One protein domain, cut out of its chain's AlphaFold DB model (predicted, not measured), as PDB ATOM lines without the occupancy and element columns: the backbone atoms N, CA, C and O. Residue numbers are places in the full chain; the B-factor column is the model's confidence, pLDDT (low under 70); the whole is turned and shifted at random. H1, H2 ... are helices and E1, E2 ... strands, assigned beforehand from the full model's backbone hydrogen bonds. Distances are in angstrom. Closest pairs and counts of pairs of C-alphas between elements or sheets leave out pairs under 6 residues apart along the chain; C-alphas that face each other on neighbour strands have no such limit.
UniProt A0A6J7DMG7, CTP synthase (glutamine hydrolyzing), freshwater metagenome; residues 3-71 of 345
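AT A GLANCE: This is residues 3 to 71 of the 345 residues of the protein "CTP synthase (glutamine hydrolyzing)" of freshwater metagenome (UniProt A0A6J7DMG7). Look for a thin, flat, open layout of four short helices: H1 and H4 lie at the two far ends, H2 and the short strand E1 lie between them, and H3 leads away from H2. After H3, residues 57 to 64 fold back to H4, which comes near H2. The printed part has 69 residues, with four named helices and one named strand in the order H1, E1, H2, H3, H4, and its class is mostly helix. It is only just loose, close to compact, with a radius of gyration of the C-alphas of 13.4 A and spans of 38 by 32 by 13 A.

IN THESE COORDINATES: Start at Arg 3 and go on to C-alpha 10 at (2.214, 41.074, 83.014), where H1, residues 10 to 20, begins; it is 15.2 A long. E1, residues 29 to 31, follows, and then H2, residues 39 to 45, 9.8 A long. H3, residues 48 to 56, begins at C-alpha 48 at (14.950, 35.305, 75.775) and is 12.3 A long. H4, residues 65 to 71, is 10.1 A long and ends at C-alpha 71 at (20.382, 21.971, 87.809).

HOW THE PARTS SIT: Residues 3 to 4 pair in parallel with residues 30 to 31 of E1, which pairs with no named strand. H1 is apart from E1, H2, H3 and H4. The closest C-alphas of E1 and H2, those of Ala 30 and Leu 43, are 6.5 A apart. H2 and H3 are close but not clearly touching, with the closest C-alphas, Leu 43 and Asp 49, 7.7 A apart; their lines are only just about perpendicular, at 71 degrees. H2 and H4 are also close but not clearly touching, with the closest C-alphas, Leu 41 and Glu 68, 7.7 A apart, at a steep tilt of 49 degrees, opposite ways. H3 and H4 are apart. In H1, H2, H3 and H4 every O i to N i+4 pair is within hydrogen-bond range.

THE WHOLE: The two C-alphas farthest apart, those of Leu 19 and Lys 69, are 38.3 A apart. The printed part has no cut; the link from H2 to H3 is tight, the other three are short, and no link is long. The mean pLDDT of the printed part is 95.3, and no printed residue is under 70.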
ATOM      1  N   ARG A   3      16.187  42.837  86.091       96.12
ATOM      2  CA  ARG A   3      16.468  42.064  87.317       96.12
ATOM      3  C   ARG A   3      15.469  42.446  88.413       96.12
ATOM      4  O   ARG A   3      15.251  43.639  88.622       96.12
ATOM      5  N   SER A   4      14.918  41.467  89.125       95.31
ATOM      6  CA  SER A   4      14.031  41.677  90.282       95.31
ATOM      7  C   SER A   4      14.139  40.532  91.292       95.31
ATOM      8  O   SER A   4      14.650  39.471  90.959       95.31
ATOM      9  N   GLU A   5      13.651  40.743  92.514       94.50
ATOM     10  CA  GLU A   5      13.557  39.678  93.528       94.50
ATOM     11  C   GLU A   5      12.472  38.649  93.158       94.50
ATOM     12  O   GLU A   5      12.693  37.448  93.254       94.50
ATOM     13  N   GLU A   6      11.320  39.116  92.667       94.06
ATOM     14  CA  GLU A   6      10.176  38.278  92.281       94.06
ATOM     15  C   GLU A   6       9.830  38.417  90.789       94.06
ATOM     16  O   GLU A   6      10.184  39.434  90.173       94.06
ATOM     17  N   PRO A   7       9.090  37.449  90.206       94.56
ATOM     18  CA  PRO A   7       8.585  37.543  88.841       94.56
ATOM     19  C   PRO A   7       7.776  38.820  88.576       94.56
ATOM     20  O   PRO A   7       6.867  39.183  89.328       94.56
ATOM     21  N   LEU A   8       8.059  39.500  87.463       95.69
ATOM     22  CA  LEU A   8       7.305  40.693  87.072       95.69
ATOM     23  C   LEU A   8       5.883  40.335  86.627       95.69
ATOM     24  O   LEU A   8       5.674  39.499  85.750       95.69
ATOM     25  N   SER A   9       4.894  41.066  87.149       96.44
ATOM     26  CA  SER A   9       3.514  40.943  86.666       96.44
ATOM     27  C   SER A   9       3.388  41.324  85.176       96.44
ATOM     28  O   SER A   9       4.071  42.253  84.724       96.44
ATOM     29  N   PRO A  10       2.444  40.725  84.421       95.69
ATOM     30  CA  PRO A  10       2.214  41.074  83.014       95.69
ATOM     31  C   PRO A  10       1.933  42.568  82.792       95.69
ATOM     32  O   PRO A  10       2.398  43.172  81.832       95.69
ATOM     33  N   ASN A  11       1.223  43.216  83.721       97.56
ATOM     34  CA  ASN A  11       0.946  44.653  83.632       97.56
ATOM     35  C   ASN A  11       2.213  45.507  83.739       97.56
ATOM     36  O   ASN A  11       2.318  46.534  83.067       97.56
ATOM     37  N   LEU A  12       3.170  45.092  84.572       97.06
ATOM     38  CA  LEU A  12       4.448  45.779  84.688       97.06
ATOM     39  C   LEU A  12       5.302  45.560  83.434       97.06
ATOM     40  O   LEU A  12       5.855  46.536  82.930       97.06
ATOM     41  N   LYS A  13       5.327  44.339  82.877       97.12
ATOM     42  CA  LYS A  13       5.998  44.058  81.595       97.12
ATOM     43  C   LYS A  13       5.439  44.926  80.462       97.12
ATOM     44  O   LYS A  13       6.200  45.642  79.814       97.12
ATOM     45  N   ARG A  14       4.111  44.995  80.318       97.50
ATOM     46  CA  ARG A  14       3.427  45.873  79.349       97.50
ATOM     47  C   ARG A  14       3.761  47.353  79.544       97.50
ATOM     48  O   ARG A  14       3.973  48.084  78.582       97.50
ATOM     49  N   LYS A  15       3.816  47.821  80.796       97.94
ATOM     50  CA  LYS A  15       4.192  49.209  81.103       97.94
ATOM     51  C   LYS A  15       5.628  49.506  80.670       97.94
ATOM     52  O   LYS A  15       5.866  50.564  80.099       97.94
ATOM     53  N   ILE A  16       6.562  48.593  80.940       97.69
ATOM     54  CA  ILE A  16       7.964  48.720  80.526       97.69
ATOM     55  C   ILE A  16       8.062  48.727  78.999       97.69
ATOM     56  O   ILE A  16       8.684  49.629  78.451       97.69
ATOM     57  N   SER A  17       7.388  47.795  78.321       97.75
ATOM     58  CA  SER A  17       7.300  47.739  76.857       97.75
ATOM     59  C   SER A  17       6.862  49.080  76.257       97.75
ATOM     60  O   SER A  17       7.593  49.659  75.456       97.75
ATOM     61  N   ASN A  18       5.751  49.647  76.740       97.12
ATOM     62  CA  ASN A  18       5.239  50.935  76.262       97.12
ATOM     63  C   ASN A  18       6.177  52.122  76.545       97.12
ATOM     64  O   ASN A  18       6.219  53.067  75.764       97.12
ATOM     65  N   LEU A  19       6.880  52.122  77.683       97.81
ATOM     66  CA  LEU A  19       7.764  53.229  78.077       97.81
ATOM     67  C   LEU A  19       9.146  53.159  77.422       97.81
ATOM     68  O   LEU A  19       9.812  54.186  77.306       97.81
ATOM     69  N   CYS A  20       9.581  51.963  77.034       97.25
ATOM     70  CA  CYS A  20      10.877  51.727  76.407       97.25
ATOM     71  C   CYS A  20      10.788  51.528  74.887       97.25
ATOM     72  O   CYS A  20      11.835  51.393  74.265       97.25
ATOM     73  N   ASP A  21       9.578  51.525  74.315       96.50
ATOM     74  CA  ASP A  21       9.311  51.313  72.885       96.50
ATOM     75  C   ASP A  21       9.908  49.995  72.359       96.50
ATOM     76  O   ASP A  21      10.603  49.935  71.345       96.50
ATOM     77  N   VAL A  22       9.669  48.915  73.107       95.38
ATOM     78  CA  VAL A  22      10.085  47.549  72.753       95.38
ATOM     79  C   VAL A  22       8.884  46.615  72.780       95.38
ATOM     80  O   VAL A  22       7.942  46.845  73.538       95.38
ATOM     81  N   ASP A  23       8.918  45.542  71.990       94.88
ATOM     82  CA  ASP A  23       7.884  44.502  72.035       94.88
ATOM     83  C   ASP A  23       7.756  43.931  73.462       94.88
ATOM     84  O   ASP A  23       8.756  43.752  74.162       94.88
ATOM     85  N   GLU A  24       6.530  43.642  73.904       95.25
ATOM     86  CA  GLU A  24       6.257  43.061  75.222       95.25
ATOM     87  C   GLU A  24       7.016  41.741  75.421       95.25
ATOM     88  O   GLU A  24       7.552  41.519  76.507       95.25
ATOM     89  N   ARG A  25       7.177  40.925  74.365       95.06
ATOM     90  CA  ARG A  25       7.980  39.687  74.432       95.06
ATOM     91  C   ARG A  25       9.467  39.930  74.692       95.06
ATOM     92  O   ARG A  25      10.145  39.055  75.203       95.06
ATOM     93  N   ALA A  26       9.983  41.119  74.371       95.75
ATOM     94  CA  ALA A  26      11.378  41.483  74.622       95.75
ATOM     95  C   ALA A  26      11.613  41.979  76.066       95.75
ATOM     96  O   ALA A  26      12.752  42.263  76.461       95.75
ATOM     97  N   VAL A  27      10.558  42.073  76.887       97.31
ATOM     98  CA  VAL A  27      10.650  42.413  78.312       97.31
ATOM     99  C   VAL A  27      10.888  41.150  79.147       97.31
ATOM    100  O   VAL A  27      10.011  40.661  79.853       97.31
ATOM    101  N   VAL A  28      12.121  40.653  79.076       97.31
ATOM    102  CA  VAL A  28      12.597  39.460  79.797       97.31
ATOM    103  C   VAL A  28      12.966  39.794  81.245       97.31
ATOM    104  O   VAL A  28      13.760  40.719  81.497       97.31
ATOM    105  N   ASN A  29      12.434  39.023  82.192       96.69
ATOM    106  CA  ASN A  29      12.715  39.134  83.617       96.69
ATOM    107  C   ASN A  29      13.757  38.108  84.094       96.69
ATOM    108  O   ASN A  29      13.539  36.910  84.054       96.69
ATOM    109  N   ALA A  30      14.875  38.591  84.629       95.56
ATOM    110  CA  ALA A  30      15.835  37.786  85.375       95.56
ATOM    111  C   ALA A  30      15.520  37.889  86.878       95.56
ATOM    112  O   ALA A  30      16.130  38.702  87.579       95.56
ATOM    113  N   ALA A  31      14.516  37.141  87.342       94.12
ATOM    114  CA  ALA A  31      14.191  37.066  88.766       94.12
ATOM    115  C   ALA A  31      15.326  36.381  89.555       94.12
ATOM    116  O   ALA A  31      16.098  35.603  88.986       94.12
ATOM    117  N   ASP A  32      15.437  36.671  90.851       93.62
ATOM    118  CA  ASP A  32      16.427  36.026  91.710       93.62
ATOM    119  C   ASP A  32      16.186  34.503  91.742       93.62
ATOM    120  O   ASP A  32      15.092  34.015  92.029       93.62
ATOM    121  N   ALA A  33      17.232  33.745  91.410       91.88
ATOM    122  CA  ALA A  33      17.199  32.290  91.311       91.88
ATOM    123  C   ALA A  33      17.748  31.635  92.585       91.88
ATOM    124  O   ALA A  33      18.622  32.188  93.256       91.88
ATOM    125  N   ARG A  34      17.288  30.415  92.898       88.44
ATOM    126  CA  ARG A  34      17.747  29.664  94.086       88.44
ATOM    127  C   ARG A  34      19.231  29.312  94.008       88.44
ATOM    128  O   ARG A  34      19.920  29.255  95.023       88.44
ATOM    129  N   ASN A  35      19.722  29.084  92.795       89.38
ATOM    130  CA  ASN A  35      21.137  28.991  92.477       89.38
ATOM    131  C   ASN A  35      21.389  29.570  91.076       89.38
ATOM    132  O   ASN A  35      20.481  29.659  90.251       89.38
ATOM    133  N   ILE A  36      22.636  29.954  90.795       93.00
ATOM    134  CA  ILE A  36      23.012  30.607  89.530       93.00
ATOM    135  C   ILE A  36      22.805  29.719  88.292       93.00
ATOM    136  O   ILE A  36      22.693  30.241  87.183       93.00
ATOM    137  N   TYR A  37      22.752  28.396  88.463       95.19
ATOM    138  CA  TYR A  37      22.611  27.440  87.367       95.19
ATOM    139  C   TYR A  37      21.162  27.323  86.883       95.19
ATOM    140  O   TYR A  37      20.945  26.903  85.755       95.19
ATOM    141  N   GLU A  38      20.173  27.756  87.670       95.06
ATOM    142  CA  GLU A  38      18.770  27.846  87.234       95.06
ATOM    143  C   GLU A  38      18.525  29.007  86.264       95.06
ATOM    144  O   GLU A  38      17.584  28.965  85.475       95.06
ATOM    145  N   LEU A  39      19.374  30.040  86.292       94.69
ATOM    146  CA  LEU A  39      19.133  31.278  85.554       94.69
ATOM    147  C   LEU A  39      18.961  31.067  84.036       94.69
ATOM    148  O   LEU A  39      18.045  31.667  83.482       94.69
ATOM    149  N   PRO A  40      19.749  30.220  83.341       94.75
ATOM    150  CA  PRO A  40      19.503  29.936  81.928       94.75
ATOM    151  C   PRO A  40      18.122  29.331  81.638       94.75
ATOM    152  O   PRO A  40      17.544  29.670  80.612       94.75
ATOM    153  N   LEU A  41      17.574  28.499  82.536       95.25
ATOM    154  CA  LEU A  41      16.225  27.936  82.377       95.25
ATOM    155  C   LEU A  41      15.155  29.009  82.600       95.25
ATOM    156  O   LEU A  41      14.249  29.139  81.792       95.25
ATOM    157  N   ILE A  42      15.321  29.858  83.620       94.69
ATOM    158  CA  ILE A  42      14.418  30.996  83.871       94.69
ATOM    159  C   ILE A  42      14.395  31.954  82.671       94.69
ATOM    160  O   ILE A  42      13.341  32.438  82.273       94.69
ATOM    161  N   LEU A  43      15.559  32.243  82.084       95.75
ATOM    162  CA  LEU A  43      15.652  33.118  80.914       95.75
ATOM    163  C   LEU A  43      15.027  32.492  79.662       95.75
ATOM    164  O   LEU A  43      14.471  33.230  78.848       95.75
ATOM    165  N   HIS A  44      15.116  31.169  79.520       95.50
ATOM    166  CA  HIS A  44      14.420  30.433  78.472       95.50
ATOM    167  C   HIS A  44      12.896  30.478  78.668       95.50
ATOM    168  O   HIS A  44      12.180  30.844  77.743       95.50
ATOM    169  N   ASP A  45      12.400  30.225  79.884       94.62
ATOM    170  CA  ASP A  45      10.968  30.311  80.215       94.62
ATOM    171  C   ASP A  45      10.396  31.724  79.977       94.62
ATOM    172  O   ASP A  45       9.215  31.903  79.676       94.62
ATOM    173  N   GLU A  46      11.245  32.747  80.087       95.88
ATOM    174  CA  GLU A  46      10.930  34.144  79.780       95.88
ATOM    175  C   GLU A  46      11.039  34.502  78.284       95.88
ATOM    176  O   GLU A  46      10.771  35.647  77.912       95.88
ATOM    177  N   GLY A  47      11.409  33.546  77.426       94.94
ATOM    178  CA  GLY A  47      11.457  33.676  75.967       94.94
ATOM    179  C   GLY A  47      12.677  34.426  75.426       94.94
ATOM    180  O   GLY A  47      12.630  34.950  74.310       94.94
ATOM    181  N   LEU A  48      13.770  34.537  76.195       95.75
ATOM    182  CA  LEU A  48      14.950  35.305  75.775       95.75
ATOM    183  C   LEU A  48      15.567  34.774  74.477       95.75
ATOM    184  O   LEU A  48      15.908  35.551  73.584       95.75
ATOM    185  N   ASP A  49      15.764  33.464  74.404       95.00
ATOM    186  CA  ASP A  49      16.375  32.781  73.271       95.00
ATOM    187  C   ASP A  49      15.498  32.859  72.021       95.00
ATOM    188  O   ASP A  49      16.026  33.171  70.953       95.00
ATOM    189  N   GLU A  50      14.178  32.697  72.153       93.75
ATOM    190  CA  GLU A  50      13.227  32.897  71.049       93.75
ATOM    191  C   GLU A  50      13.360  34.303  70.447       93.75
ATOM    192  O   GLU A  50      13.562  34.460  69.243       93.75
ATOM    193  N   VAL A  51      13.338  35.340  71.295       95.00
ATOM    194  CA  VAL A  51      13.455  36.738  70.854       95.00
ATOM    195  C   VAL A  51      14.793  37.003  70.164       95.00
ATOM    196  O   VAL A  51      14.839  37.684  69.137       95.00
ATOM    197  N   VAL A  52      15.894  36.479  70.707       95.12
ATOM    198  CA  VAL A  52      17.227  36.649  70.112       95.12
ATOM    199  C   VAL A  52      17.314  35.940  68.758       95.12
ATOM    200  O   VAL A  52      17.810  36.537  67.797       95.12
ATOM    201  N   CYS A  53      16.819  34.705  68.657       95.62
ATOM    202  CA  CYS A  53      16.822  33.929  67.421       95.62
ATOM    203  C   CYS A  53      15.970  34.587  66.332       95.62
ATOM    204  O   CYS A  53      16.449  34.726  65.205       95.62
ATOM    205  N   ASP A  54      14.780  35.087  66.669       94.44
ATOM    206  CA  ASP A  54      13.906  35.813  65.740       94.44
ATOM    207  C   ASP A  54      14.588  37.073  65.182       94.44
ATOM    208  O   ASP A  54      14.627  37.294  63.965       94.44
ATOM    209  N   VAL A  55      15.173  37.898  66.059       95.06
ATOM    210  CA  VAL A  55      15.834  39.158  65.674       95.06
ATOM    211  C   VAL A  55      17.069  38.901  64.810       95.06
ATOM    212  O   VAL A  55      17.291  39.602  63.817       95.06
ATOM    213  N   LEU A  56      17.873  37.897  65.168       97.38
ATOM    214  CA  LEU A  56      19.101  37.547  64.452       97.38
ATOM    215  C   LEU A  56      18.866  36.602  63.263       97.38
ATOM    216  O   LEU A  56      19.802  36.359  62.500       97.38
ATOM    217  N   ARG A  57      17.630  36.117  63.074       97.06
ATOM    218  CA  ARG A  57      17.233  35.131  62.052       97.06
ATOM    219  C   ARG A  57      18.039  33.835  62.142       97.06
ATOM    220  O   ARG A  57      18.513  33.316  61.130       97.06
ATOM    221  N   ILE A  58      18.226  33.350  63.363       97.19
ATOM    222  CA  ILE A  58      18.907  32.089  63.649       97.19
ATOM    223  C   ILE A  58      17.849  30.989  63.724       97.19
ATOM    224  O   ILE A  58      16.941  31.063  64.544       97.19
ATOM    225  N   ASP A  59      17.991  29.970  62.879       94.62
ATOM    226  CA  ASP A  59      17.212  28.732  62.947       94.62
ATOM    227  C   ASP A  59      18.118  27.630  63.506       94.62
ATOM    228  O   ASP A  59      19.086  27.217  62.858       94.62
ATOM    229  N   ALA A  60      17.872  27.233  64.754       90.06
ATOM    230  CA  ALA A  60      18.693  26.269  65.473       90.06
ATOM    231  C   ALA A  60      17.826  25.364  66.361       90.06
ATOM    232  O   ALA A  60      16.876  25.841  66.982       90.06
ATOM    233  N   PRO A  61      18.153  24.062  66.463       90.38
ATOM    234  CA  PRO A  61      17.467  23.168  67.382       90.38
ATOM    235  C   PRO A  61      17.792  23.537  68.835       90.38
ATOM    236  O   PRO A  61      18.951  23.782  69.176       90.38
ATOM    237  N   LEU A  62      16.772  23.519  69.691       92.19
ATOM    238  CA  LEU A  62      16.899  23.725  71.129       92.19
ATOM    239  C   LEU A  62      16.955  22.372  71.854       92.19
ATOM    240  O   LEU A  62      16.070  21.536  71.680       92.19
ATOM    241  N   ASP A  63      17.973  22.181  72.691       94.19
ATOM    242  CA  ASP A  63      18.041  21.079  73.654       94.19
ATOM    243  C   ASP A  63      18.596  21.589  74.989       94.19
ATOM    244  O   ASP A  63      19.780  21.914  75.107       94.19
ATOM    245  N   LEU A  64      17.728  21.659  75.996       95.81
ATOM    246  CA  LEU A  64      18.076  22.082  77.354       95.81
ATOM    247  C   LEU A  64      18.418  20.904  78.270       95.81
ATOM    248  O   LEU A  64      18.917  21.125  79.375       95.81
ATOM    249  N   THR A  65      18.252  19.663  77.797       97.00
ATOM    250  CA  THR A  65      18.474  18.437  78.577       97.00
ATOM    251  C   THR A  65      19.828  18.420  79.305       97.00
ATOM    252  O   THR A  65      19.880  18.006  80.469       97.00
ATOM    253  N   PRO A  66      20.962  18.834  78.691       95.31
ATOM    254  CA  PRO A  66      22.241  18.878  79.401       95.31
ATOM    255  C   PRO A  66      22.240  19.843  80.591       95.31
ATOM    256  O   PRO A  66      22.844  19.542  81.617       95.31
ATOM    257  N   TRP A  67      21.559  20.983  80.468       96.50
ATOM    258  CA  TRP A  67      21.537  22.016  81.501       96.50
ATOM    259  C   TRP A  67      20.531  21.703  82.612       96.50
ATOM    260  O   TRP A  67      20.836  21.884  83.787       96.50
ATOM    261  N   GLU A  68      19.385  21.118  82.265       96.88
ATOM    262  CA  GLU A  68      18.437  20.559  83.237       96.88
ATOM    263  C   GLU A  68      19.114  19.524  84.147       96.88
ATOM    264  O   GLU A  68      18.919  19.536  85.362       96.88
ATOM    265  N   LYS A  69      19.986  18.671  83.589       96.12
ATOM    266  CA  LYS A  69      20.791  17.719  84.375       96.12
ATOM    267  C   LYS A  69      21.755  18.412  85.334       96.12
ATOM    268  O   LYS A  69      21.939  17.924  86.445       96.12
ATOM    269  N   VAL A  70      22.371  19.526  84.928       96.38
ATOM    270  CA  VAL A  70      23.226  20.321  85.825       96.38
ATOM    271  C   VAL A  70      22.409  20.819  87.009       96.38
ATOM    272  O   VAL A  70      22.796  20.571  88.147       96.38
ATOM    273  N   VAL A  71      21.264  21.454  86.752       96.56
ATOM    274  CA  VAL A  71      20.382  21.971  87.809       96.56
ATOM    275  C   VAL A  71      19.926  20.846  88.741       96.56
ATOM    276  O   VAL A  71      20.054  20.974  89.957       96.56
TER     277      VAL A  71